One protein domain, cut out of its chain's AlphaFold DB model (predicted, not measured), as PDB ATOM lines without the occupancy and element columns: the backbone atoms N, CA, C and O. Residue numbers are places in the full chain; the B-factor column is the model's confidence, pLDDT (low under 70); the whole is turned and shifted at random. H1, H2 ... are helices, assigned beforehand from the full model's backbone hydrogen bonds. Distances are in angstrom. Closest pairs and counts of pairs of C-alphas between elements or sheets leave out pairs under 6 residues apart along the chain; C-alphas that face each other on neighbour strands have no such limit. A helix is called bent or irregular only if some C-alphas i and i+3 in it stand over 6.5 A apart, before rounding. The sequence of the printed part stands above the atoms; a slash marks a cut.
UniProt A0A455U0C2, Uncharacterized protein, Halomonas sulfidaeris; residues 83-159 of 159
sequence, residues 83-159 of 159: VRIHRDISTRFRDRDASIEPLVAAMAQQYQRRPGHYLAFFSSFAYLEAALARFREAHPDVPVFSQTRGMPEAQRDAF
ATOM      1  N   VAL A  83     102.441  54.949  95.701       94.94
ATOM      2  CA  VAL A  83     102.969  55.879  94.694       94.94
ATOM      3  C   VAL A  83     104.121  55.214  93.955       94.94
ATOM      4  O   VAL A  83     105.120  54.831  94.561       94.94
ATOM      5  N   ARG A  84     104.001  55.115  92.629       94.56
ATOM      6  CA  ARG A  84     105.058  54.626  91.736       94.56
ATOM      7  C   ARG A  84     105.419  55.711  90.731       94.56
ATOM      8  O   ARG A  84     104.534  56.322  90.140       94.56
ATOM      9  N   ILE A  85     106.715  55.946  90.541       95.94
ATOM     10  CA  ILE A  85     107.229  56.971  89.625       95.94
ATOM     11  C   ILE A  85     108.095  56.290  88.565       95.94
ATOM     12  O   ILE A  85     109.189  55.819  88.872       95.94
ATOM     13  N   HIS A  86     107.619  56.288  87.322       95.56
ATOM     14  CA  HIS A  86     108.374  55.833  86.154       95.56
ATOM     15  C   HIS A  86     109.245  56.980  85.634       95.56
ATOM     16  O   HIS A  86     108.750  57.917  85.014       95.56
ATOM     17  N   ARG A  87     110.544  56.950  85.956       95.38
ATOM     18  CA  ARG A  87     111.509  58.002  85.565       95.38
ATOM     19  C   ARG A  87     112.043  57.828  84.143       95.38
ATOM     20  O   ARG A  87     112.609  58.757  83.581       95.38
ATOM     21  N   ASP A  88     111.872  56.635  83.604       95.44
ATOM     22  CA  ASP A  88     112.253  56.177  82.273       95.44
ATOM     23  C   ASP A  88     111.243  56.577  81.184       95.44
ATOM     24  O   ASP A  88     111.564  56.532  79.999       95.44
ATOM     25  N   ILE A  89     110.047  57.034  81.569       96.56
ATOM     26  CA  ILE A  89     108.989  57.450  80.643       96.56
ATOM     27  C   ILE A  89     108.882  58.979  80.648       96.56
ATOM     28  O   ILE A  89     108.293  59.577  81.549       96.56
ATOM     29  N   SER A  90     109.428  59.635  79.622       96.50
ATOM     30  CA  SER A  90     109.282  61.087  79.457       96.50
ATOM     31  C   SER A  90     107.990  61.429  78.720       96.50
ATOM     32  O   SER A  90     107.840  61.127  77.545       96.50
ATOM     33  N   THR A  91     107.064  62.127  79.380       95.50
ATOM     34  CA  THR A  91     105.800  62.595  78.769       95.50
ATOM     35  C   THR A  91     105.881  64.035  78.238       95.50
ATOM     36  O   THR A  91     104.864  64.656  77.896       95.50
ATOM     37  N   ARG A  92     107.097  64.602  78.166       94.94
ATOM     38  CA  ARG A  92     107.347  65.935  77.598       94.94
ATOM     39  C   ARG A  92     106.981  65.948  76.122       94.94
ATOM     40  O   ARG A  92     107.169  64.958  75.431       94.94
ATOM     41  N   PHE A  93     106.528  67.099  75.623       93.00
ATOM     42  CA  PHE A  93     106.009  67.231  74.257       93.00
ATOM     43  C   PHE A  93     106.922  66.627  73.175       93.00
ATOM     44  O   PHE A  93     106.423  65.939  72.295       93.00
ATOM     45  N   ARG A  94     108.241  66.837  73.276       95.06
ATOM     46  CA  ARG A  94     109.234  66.334  72.308       95.06
ATOM     47  C   ARG A  94     109.419  64.813  72.326       95.06
ATOM     48  O   ARG A  94     109.828  64.261  71.317       95.06
ATOM     49  N   ASP A  95     109.101  64.165  73.442       96.38
ATOM     50  CA  ASP A  95     109.374  62.742  73.670       96.38
ATOM     51  C   ASP A  95     108.094  61.896  73.576       96.38
ATOM     52  O   ASP A  95     108.132  60.679  73.751       96.38
ATOM     53  N   ARG A  96     106.940  62.535  73.320       95.38
ATOM     54  CA  ARG A  96     105.619  61.900  73.421       95.38
ATOM     55  C   ARG A  96     105.501  60.656  72.565       95.38
ATOM     56  O   ARG A  96     105.061  59.642  73.094       95.38
ATOM     57  N   ASP A  97     105.921  60.712  71.309       96.44
ATOM     58  CA  ASP A  97     105.793  59.575  70.394       96.44
ATOM     59  C   ASP A  97     106.565  58.358  70.922       96.44
ATOM     60  O   ASP A  97     106.017  57.261  71.009       96.44
ATOM     61  N   ALA A  98     107.796  58.570  71.401       97.44
ATOM     62  CA  ALA A  98     108.617  57.518  72.001       97.44
ATOM     63  C   ALA A  98     108.072  57.019  73.353       97.44
ATOM     64  O   ALA A  98     108.340  55.889  73.754       97.44
ATOM     65  N   SER A  99     107.301  57.846  74.062       98.00
ATOM     66  CA  SER A  99     106.729  57.504  75.368       98.00
ATOM     67  C   SER A  99     105.488  56.614  75.300       98.00
ATOM     68  O   SER A  99     105.145  56.002  76.309       98.00
ATOM     69  N   ILE A 100     104.802  56.549  74.151       98.31
ATOM     70  CA  ILE A 100     103.513  55.850  74.022       98.31
ATOM     71  C   ILE A 100     103.654  54.370  74.366       98.31
ATOM     72  O   ILE A 100     102.898  53.858  75.190       98.31
ATOM     73  N   GLU A 101     104.637  53.700  73.772       98.12
ATOM     74  CA  GLU A 101     104.853  52.267  73.962       98.12
ATOM     75  C   GLU A 101     105.109  51.894  75.436       98.12
ATOM     76  O   GLU A 101     104.335  51.106  75.994       98.12
ATOM     77  N   PRO A 102     106.116  52.471  76.127       98.00
ATOM     78  CA  PRO A 102     106.365  52.125  77.523       98.00
ATOM     79  C   PRO A 102     105.232  52.572  78.458       98.00
ATOM     80  O   PRO A 102     104.969  51.898  79.455       98.00
ATOM     81  N   LEU A 103     104.519  53.663  78.143       98.06
ATOM     82  CA  LEU A 103     103.354  54.098  78.917       98.06
ATOM     83  C   LEU A 103     102.217  53.070  78.851       98.06
ATOM     84  O   LEU A 103     101.677  52.691  79.892       98.06
ATOM     85  N   VAL A 104     101.872  52.602  77.647       98.19
ATOM     86  CA  VAL A 104     100.833  51.582  77.430       98.19
ATOM     87  C   VAL A 104     101.193  50.287  78.153       98.19
ATOM     88  O   VAL A 104     100.359  49.746  78.881       98.19
ATOM     89  N   ALA A 105     102.447  49.842  78.037       97.62
ATOM     90  CA  ALA A 105     102.932  48.658  78.738       97.62
ATOM     91  C   ALA A 105     102.820  48.803  80.267       97.62
ATOM     92  O   ALA A 105     102.356  47.882  80.942       97.62
ATOM     93  N   ALA A 106     103.181  49.966  80.823       97.38
ATOM     94  CA  ALA A 106     103.072  50.232  82.257       97.38
ATOM     95  C   ALA A 106     101.610  50.211  82.742       97.38
ATOM     96  O   ALA A 106     101.301  49.599  83.768       97.38
ATOM     97  N   MET A 107     100.697  50.832  81.987       97.38
ATOM     98  CA  MET A 107      99.262  50.820  82.287       97.38
ATOM     99  C   MET A 107      98.691  49.397  82.268       97.38
ATOM    100  O   MET A 107      97.990  48.995  83.200       97.38
ATOM    101  N   ALA A 108      99.019  48.615  81.238       97.12
ATOM    102  CA  ALA A 108      98.528  47.252  81.091       97.12
ATOM    103  C   ALA A 108      99.084  46.323  82.170       97.12
ATOM    104  O   ALA A 108      98.330  45.561  82.774       97.12
ATOM    105  N   GLN A 109     100.378  46.435  82.484       96.06
ATOM    106  CA  GLN A 109     100.992  45.674  83.568       96.06
ATOM    107  C   GLN A 109     100.321  45.982  84.912       96.06
ATOM    108  O   GLN A 109     100.074  45.070  85.702       96.06
ATOM    109  N   GLN A 110     100.005  47.252  85.183       96.00
ATOM    110  CA  GLN A 110      99.291  47.632  86.398       96.00
ATOM    111  C   GLN A 110      97.886  47.016  86.445       96.00
ATOM    112  O   GLN A 110      97.514  46.442  87.470       96.00
ATOM    113  N   TYR A 111      97.135  47.082  85.342       96.56
ATOM    114  CA  TYR A 111      95.803  46.481  85.260       96.56
ATOM    115  C   TYR A 111      95.847  44.960  85.453       96.56
ATOM    116  O   TYR A 111      95.092  44.424  86.255       96.56
ATOM    117  N   GLN A 112      96.772  44.262  84.792       95.19
ATOM    118  CA  GLN A 112      96.927  42.808  84.915       95.19
ATOM    119  C   GLN A 112      97.295  42.379  86.338       95.19
ATOM    120  O   GLN A 112      96.795  41.373  86.832       95.19
ATOM    121  N   ARG A 113      98.151  43.152  87.022       95.31
ATOM    122  CA  ARG A 113      98.509  42.889  88.424       95.31
ATOM    123  C   ARG A 113      97.319  43.037  89.365       95.31
ATOM    124  O   ARG A 113      97.242  42.320  90.358       95.31
ATOM    125  N   ARG A 114      96.430  43.995  89.098       95.69
ATOM    126  CA  ARG A 114      95.246  44.244  89.922       95.69
ATOM    127  C   ARG A 114      94.108  44.799  89.064       95.69
ATOM    128  O   ARG A 114      93.999  46.022  88.947       95.69
ATOM    129  N   PRO A 115      93.253  43.936  88.495       95.19
ATOM    130  CA  PRO A 115      92.100  44.387  87.728       95.19
ATOM    131  C   PRO A 115      91.165  45.245  88.589       95.19
ATOM    132  O   PRO A 115      91.015  45.008  89.791       95.19
ATOM    133  N   GLY A 116      90.556  46.265  87.990       95.12
ATOM    134  CA  GLY A 116      89.692  47.213  88.689       95.12
ATOM    135  C   GLY A 116      89.465  48.490  87.887       95.12
ATOM    136  O   GLY A 116      89.782  48.554  86.701       95.12
ATOM    137  N   HIS A 117      88.929  49.518  88.544       95.62
ATOM    138  CA  HIS A 117      88.688  50.815  87.918       95.62
ATOM    139  C   HIS A 117      89.930  51.701  87.990       95.62
ATOM    140  O   HIS A 117      90.460  51.961  89.070       95.62
ATOM    141  N   TYR A 118      90.360  52.187  86.830       96.50
ATOM    142  CA  TYR A 118      91.499  53.083  86.686       96.50
ATOM    143  C   TYR A 118      91.081  54.337  85.926       96.50
ATOM    144  O   TYR A 118      90.329  54.267  84.956       96.50
ATOM    145  N   LEU A 119      91.616  55.478  86.354       96.62
ATOM    146  CA  LEU A 119      91.519  56.742  85.634       96.62
ATOM    147  C   LEU A 119      92.919  57.131  85.164       96.62
ATOM    148  O   LEU A 119      93.845  57.224  85.972       96.62
ATOM    149  N   ALA A 120      93.067  57.360  83.862       96.00
ATOM    150  CA  ALA A 120      94.304  57.830  83.254       96.00
ATOM    151  C   ALA A 120      94.107  59.262  82.740       96.00
ATOM    152  O   ALA A 120      93.253  59.516  81.891       96.00
ATOM    153  N   PHE A 121      94.901  60.200  83.259       95.69
ATOM    154  CA  PHE A 121      94.851  61.610  82.875       95.69
ATOM    155  C   PHE A 121      95.993  61.942  81.911       95.69
ATOM    156  O   PHE A 121      97.151  61.623  82.173       95.69
ATOM    157  N   PHE A 122      95.671  62.630  80.813       95.12
ATOM    158  CA  PHE A 122      96.622  63.000  79.763       95.12
ATOM    159  C   PHE A 122      96.669  64.519  79.585       95.12
ATOM    160  O   PHE A 122      95.661  65.208  79.720       95.12
ATOM    161  N   SER A 123      97.835  65.057  79.216       94.00
ATOM    162  CA  SER A 123      98.045  66.508  79.072       94.00
ATOM    163  C   SER A 123      97.424  67.126  77.809       94.00
ATOM    164  O   SER A 123      97.488  68.339  77.626       94.00
ATOM    165  N   SER A 124      96.850  66.321  76.908       92.25
ATOM    166  CA  SER A 124      96.103  66.792  75.733       92.25
ATOM    167  C   SER A 124      95.298  65.656  75.100       92.25
ATOM    168  O   SER A 124      95.763  64.517  75.128       92.25
ATOM    169  N   PHE A 125      94.187  65.975  74.426       93.44
ATOM    170  CA  PHE A 125      93.395  65.000  73.657       93.44
ATOM    171  C   PHE A 125      94.219  64.241  72.612       93.44
ATOM    172  O   PHE A 125      94.133  63.025  72.562       93.44
ATOM    173  N   ALA A 126      95.102  64.916  71.869       93.06
ATOM    174  CA  ALA A 126      95.956  64.245  70.882       93.06
ATOM    175  C   ALA A 126      96.860  63.159  71.503       93.06
ATOM    176  O   ALA A 126      97.119  62.130  70.892       93.06
ATOM    177  N   TYR A 127      97.324  63.373  72.739       96.06
ATOM    178  CA  TYR A 127      98.168  62.401  73.440       96.06
ATOM    179  C   TYR A 127      97.343  61.251  74.031       96.06
ATOM    180  O   TYR A 127      97.764  60.101  73.963       96.06
ATOM    181  N   LEU A 128      96.144  61.556  74.542       95.81
ATOM    182  CA  LEU A 128      95.155  60.553  74.936       95.81
ATOM    183  C   LEU A 128      94.797  59.645  73.757       95.81
ATOM    184  O   LEU A 128      94.817  58.431  73.910       95.81
ATOM    185  N   GLU A 129      94.482  60.215  72.594       95.50
ATOM    186  CA  GLU A 129      94.068  59.470  71.401       95.50
ATOM    187  C   GLU A 129      95.170  58.522  70.916       95.50
ATOM    188  O   GLU A 129      94.893  57.349  70.670       95.50
ATOM    189  N   ALA A 130      96.422  58.993  70.862       96.56
ATOM    190  CA  ALA A 130      97.570  58.162  70.499       96.56
ATOM    191  C   ALA A 130      97.776  56.992  71.479       96.56
ATOM    192  O   ALA A 130      97.909  55.842  71.058       96.56
ATOM    193  N   ALA A 131      97.749  57.268  72.787       97.69
ATOM    194  CA  ALA A 131      97.911  56.235  73.809       97.69
ATOM    195  C   ALA A 131      96.744  55.237  73.801       97.69
ATOM    196  O   ALA A 131      96.961  54.035  73.900       97.69
ATOM    197  N   LEU A 132      95.510  55.719  73.640       97.44
ATOM    198  CA  LEU A 132      94.304  54.897  73.600       97.44
ATOM    199  C   LEU A 132      94.274  53.975  72.380       97.44
ATOM    200  O   LEU A 132      93.922  52.804  72.521       97.44
ATOM    201  N   ALA A 133      94.629  54.490  71.199       97.38
ATOM    202  CA  ALA A 133      94.705  53.691  69.979       97.38
ATOM    203  C   ALA A 133      95.699  52.539  70.159       97.38
ATOM    204  O   ALA A 133      95.337  51.376  69.975       97.38
ATOM    205  N   ARG A 134      96.909  52.855  70.637       98.38
ATOM    206  CA  ARG A 134      97.938  51.849  70.906       98.38
ATOM    207  C   ARG A 134      97.511  50.852  71.986       98.38
ATOM    208  O   ARG A 134      97.742  49.656  71.833       98.38
ATOM    209  N   PHE A 135      96.866  51.320  73.056       98.31
ATOM    210  CA  PHE A 135      96.398  50.466  74.149       98.31
ATOM    211  C   PHE A 135      95.338  49.463  73.679       98.31
ATOM    212  O   PHE A 135      95.439  48.285  74.004       98.31
ATOM    213  N   ARG A 136      94.357  49.900  72.878       97.62
ATOM    214  CA  ARG A 136      93.317  49.019  72.311       97.62
ATOM    215  C   ARG A 136      93.888  47.965  71.370       97.62
ATOM    216  O   ARG A 136      93.405  46.841  71.363       97.62
ATOM    217  N   GLU A 137      94.903  48.330  70.595       97.94
ATOM    218  CA  GLU A 137      95.591  47.402  69.700       97.94
ATOM    219  C   GLU A 137      96.388  46.340  70.475       97.94
ATOM    220  O   GLU A 137      96.282  45.156  70.169       97.94
ATOM    221  N   ALA A 138      97.164  46.734  71.494       97.81
ATOM    222  CA  ALA A 138      97.958  45.788  72.291       97.81
ATOM    223  C   ALA A 138      97.133  44.957  73.286       97.81
ATOM    224  O   ALA A 138      97.534  43.846  73.632       97.81
ATOM    225  N   HIS A 139      96.029  45.506  73.795       96.94
ATOM    226  CA  HIS A 139      95.264  44.930  74.901       96.94
ATOM    227  C   HIS A 139      93.752  44.974  74.625       96.94
ATOM    228  O   HIS A 139      93.012  45.618  75.375       96.94
ATOM    229  N   PRO A 140      93.271  44.285  73.570       96.25
ATOM    230  CA  PRO A 140      91.866  44.333  73.153       96.25
ATOM    231  C   PRO A 140      90.894  43.793  74.212       96.25
ATOM    232  O   PRO A 140      89.733  44.191  74.238       96.25
ATOM    233  N   ASP A 141      91.372  42.931  75.113       94.31
ATOM    234  CA  ASP A 141      90.560  42.312  76.168       94.31
ATOM    235  C   ASP A 141      90.312  43.230  77.375       94.31
ATOM    236  O   ASP A 141      89.536  42.888  78.268       94.31
ATOM    237  N   VAL A 142      90.979  44.387  77.445       95.12
ATOM    238  CA  VAL A 142      90.817  45.337  78.551       95.12
ATOM    239  C   VAL A 142      89.749  46.369  78.179       95.12
ATOM    240  O   VAL A 142      89.960  47.155  77.251       95.12
ATOM    241  N   PRO A 143      88.617  46.439  78.906       92.44
ATOM    242  CA  PRO A 143      87.595  47.443  78.643       92.44
ATOM    243  C   PRO A 143      88.143  48.850  78.881       92.44
ATOM    244  O   PRO A 143      88.635  49.161  79.968       92.44
ATOM    245  N   VAL A 144      88.039  49.718  77.872       94.44
ATOM    246  CA  VAL A 144      88.515  51.103  77.954       94.44
ATOM    247  C   VAL A 144      87.493  52.091  77.413       94.44
ATOM    248  O   VAL A 144      87.008  51.985  76.283       94.44
ATOM    249  N   PHE A 145      87.244  53.120  78.214       91.75
ATOM    250  CA  PHE A 145      86.370  54.234  77.885       91.75
ATOM    251  C   PHE A 145      87.181  55.528  77.910       91.75
ATOM    252  O   PHE A 145      88.099  55.686  78.715       91.75
ATOM    253  N   SER A 146      86.865  56.452  77.008       91.38
ATOM    254  CA  SER A 146      87.600  57.707  76.861       91.38
ATOM    255  C   SER A 146      86.670  58.885  76.629       91.38
ATOM    256  O   SER A 146      85.783  58.814  75.776       91.38
ATOM    257  N   GLN A 147      86.946  60.001  77.298       86.56
ATOM    258  CA  GLN A 147      86.339  61.281  76.951       86.56
ATOM    259  C   GLN A 147      86.819  61.737  75.566       86.56
ATOM    260  O   GLN A 147      88.000  61.614  75.239       86.56
ATOM    261  N   THR A 148      85.911  62.290  74.761       80.00
ATOM    262  CA  THR A 148      86.212  62.827  73.427       80.00
ATOM    263  C   THR A 148      86.234  64.351  73.438       80.00
ATOM    264  O   THR A 148      85.641  65.016  74.298       80.00
ATOM    265  N   ARG A 149      86.936  64.940  72.466       76.38
ATOM    266  CA  ARG A 149      86.999  66.394  72.326       76.38
ATOM    267  C   ARG A 149      85.599  66.949  72.048       76.38
ATOM    268  O   ARG A 149      84.981  66.602  71.051       76.38
ATOM    269  N   GLY A 150      85.128  67.851  72.909       70.81
ATOM    270  CA  GLY A 150      83.815  68.480  72.745       70.81
ATOM    271  C   GLY A 150      82.631  67.584  73.113       70.81
ATOM    272  O   GLY A 150      81.522  67.892  72.690       70.81
ATOM    273  N   MET A 151      82.849  66.515  73.894       71.44
ATOM    274  CA  MET A 151      81.791  65.628  74.389       71.44
ATOM    275  C   MET A 151      80.618  66.448  74.972       71.44
ATOM    276  O   MET A 151      80.810  67.162  75.972       71.44
ATOM    277  N   PRO A 152      79.428  66.399  74.342       64.88
ATOM    278  CA  PRO A 152      78.232  67.073  74.836       64.88
ATOM    279  C   PRO A 152      77.851  66.554  76.221       64.88
ATOM    280  O   PRO A 152      78.141  65.409  76.549       64.88
ATOM    281  N   GLU A 153      77.186  67.380  77.023       59.94
ATOM    282  CA  GLU A 153      76.786  67.055  78.402       59.94
ATOM    283  C   GLU A 153      76.020  65.725  78.496       59.94
ATOM    284  O   GLU A 153      76.412  64.851  79.257       59.94
ATOM    285  N   ALA A 154      75.077  65.481  77.580       61.25
ATOM    286  CA  ALA A 154      74.337  64.218  77.505       61.25
ATOM    287  C   ALA A 154      75.220  62.968  77.287       61.25
ATOM    288  O   ALA A 154      74.855  61.874  77.704       61.25
ATOM    289  N   GLN A 155      76.380  63.106  76.634       61.41
ATOM    290  CA  GLN A 155      77.339  62.003  76.486       61.41
ATOM    291  C   GLN A 155      78.249  61.852  77.712       61.41
ATOM    292  O   GLN A 155      78.822  60.783  77.890       61.41
ATOM    293  N   ARG A 156      78.386  62.891  78.549       59.75
ATOM    294  CA  ARG A 156      79.091  62.810  79.840       59.75
ATOM    295  C   ARG A 156      78.234  62.129  80.898       59.75
ATOM    296  O   ARG A 156      78.780  61.384  81.694       59.75
ATOM    297  N   ASP A 157      76.922  62.362  80.874       58.91
ATOM    298  CA  ASP A 157      75.972  61.751  81.815       58.91
ATOM    299  C   ASP A 157      75.710  60.266  81.518       58.91
ATOM    300  O   ASP A 157      75.299  59.513  82.396       58.91
ATOM    301  N   ALA A 158      75.942  59.836  80.274       59.81
ATOM    302  CA  ALA A 158      75.841  58.436  79.853       59.81
ATOM    303  C   ALA A 158      77.129  57.619  80.101       59.81
ATOM    304  O   ALA A 158      77.174  56.442  79.735       59.81
ATOM    305  N   PHE A 159      78.169  58.255  80.651       56.16
ATOM    306  CA  PHE A 159      79.474  57.675  80.981       56.16
ATOM    307  C   PHE A 159      79.499  57.160  82.424       56.16
ATOM    308  O   PHE A 159      80.118  56.095  82.644       56.16
TER     309      PHE A 159
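Overview. This is residues 83 to 159 of the 159 residues of an uncharacterized protein of Halomonas sulfidaeris (UniProt A0A455U0C2). A long, kinked helix, H1, and a shorter one, H2, cross obliquely where they pack together; a five-residue helix, H3, lies apart from both at the far end of a long loop. The printed part has 77 residues, with three named helices in the order H1, H2, H3 and no named strand: all helix. It is only just compact, close to loose, with a radius of gyration of the C-alphas of 13.3 A and spans of 39 by 31 by 26 A.

Along the chain. H1, residues 93 to 113, begins at C-alpha 93 (106.009, 67.231, 74.257) and is 29.1 A long. It has a kink of 59 degrees near residue 100 and is irregular: C-alphas 94 and 97 are 7.8 A apart. H2, residues 125 to 138, is 19.8 A long. H3, residues 153 to 157, is 6.4 A long and ends at C-alpha 157 (75.972, 61.751, 81.815).

Arrangement. H1 and H2 touch, with the closest C-alphas, those of Ile 100 and Ala 131, 5.6 A apart. They run the same way at a steep tilt of 46 degrees. H3 is apart from H1 and H2. Every O i to N i+4 pair is within hydrogen-bond range in H2 and H3, and 13 of 17 in H1.

Size, cuts and confidence. The C-alphas farthest apart, of Asp 88 and Ala 154, are 39.1 A apart. The printed part has no cut, and both links between helices are long. Residues 152 to 159 have pLDDT under 70.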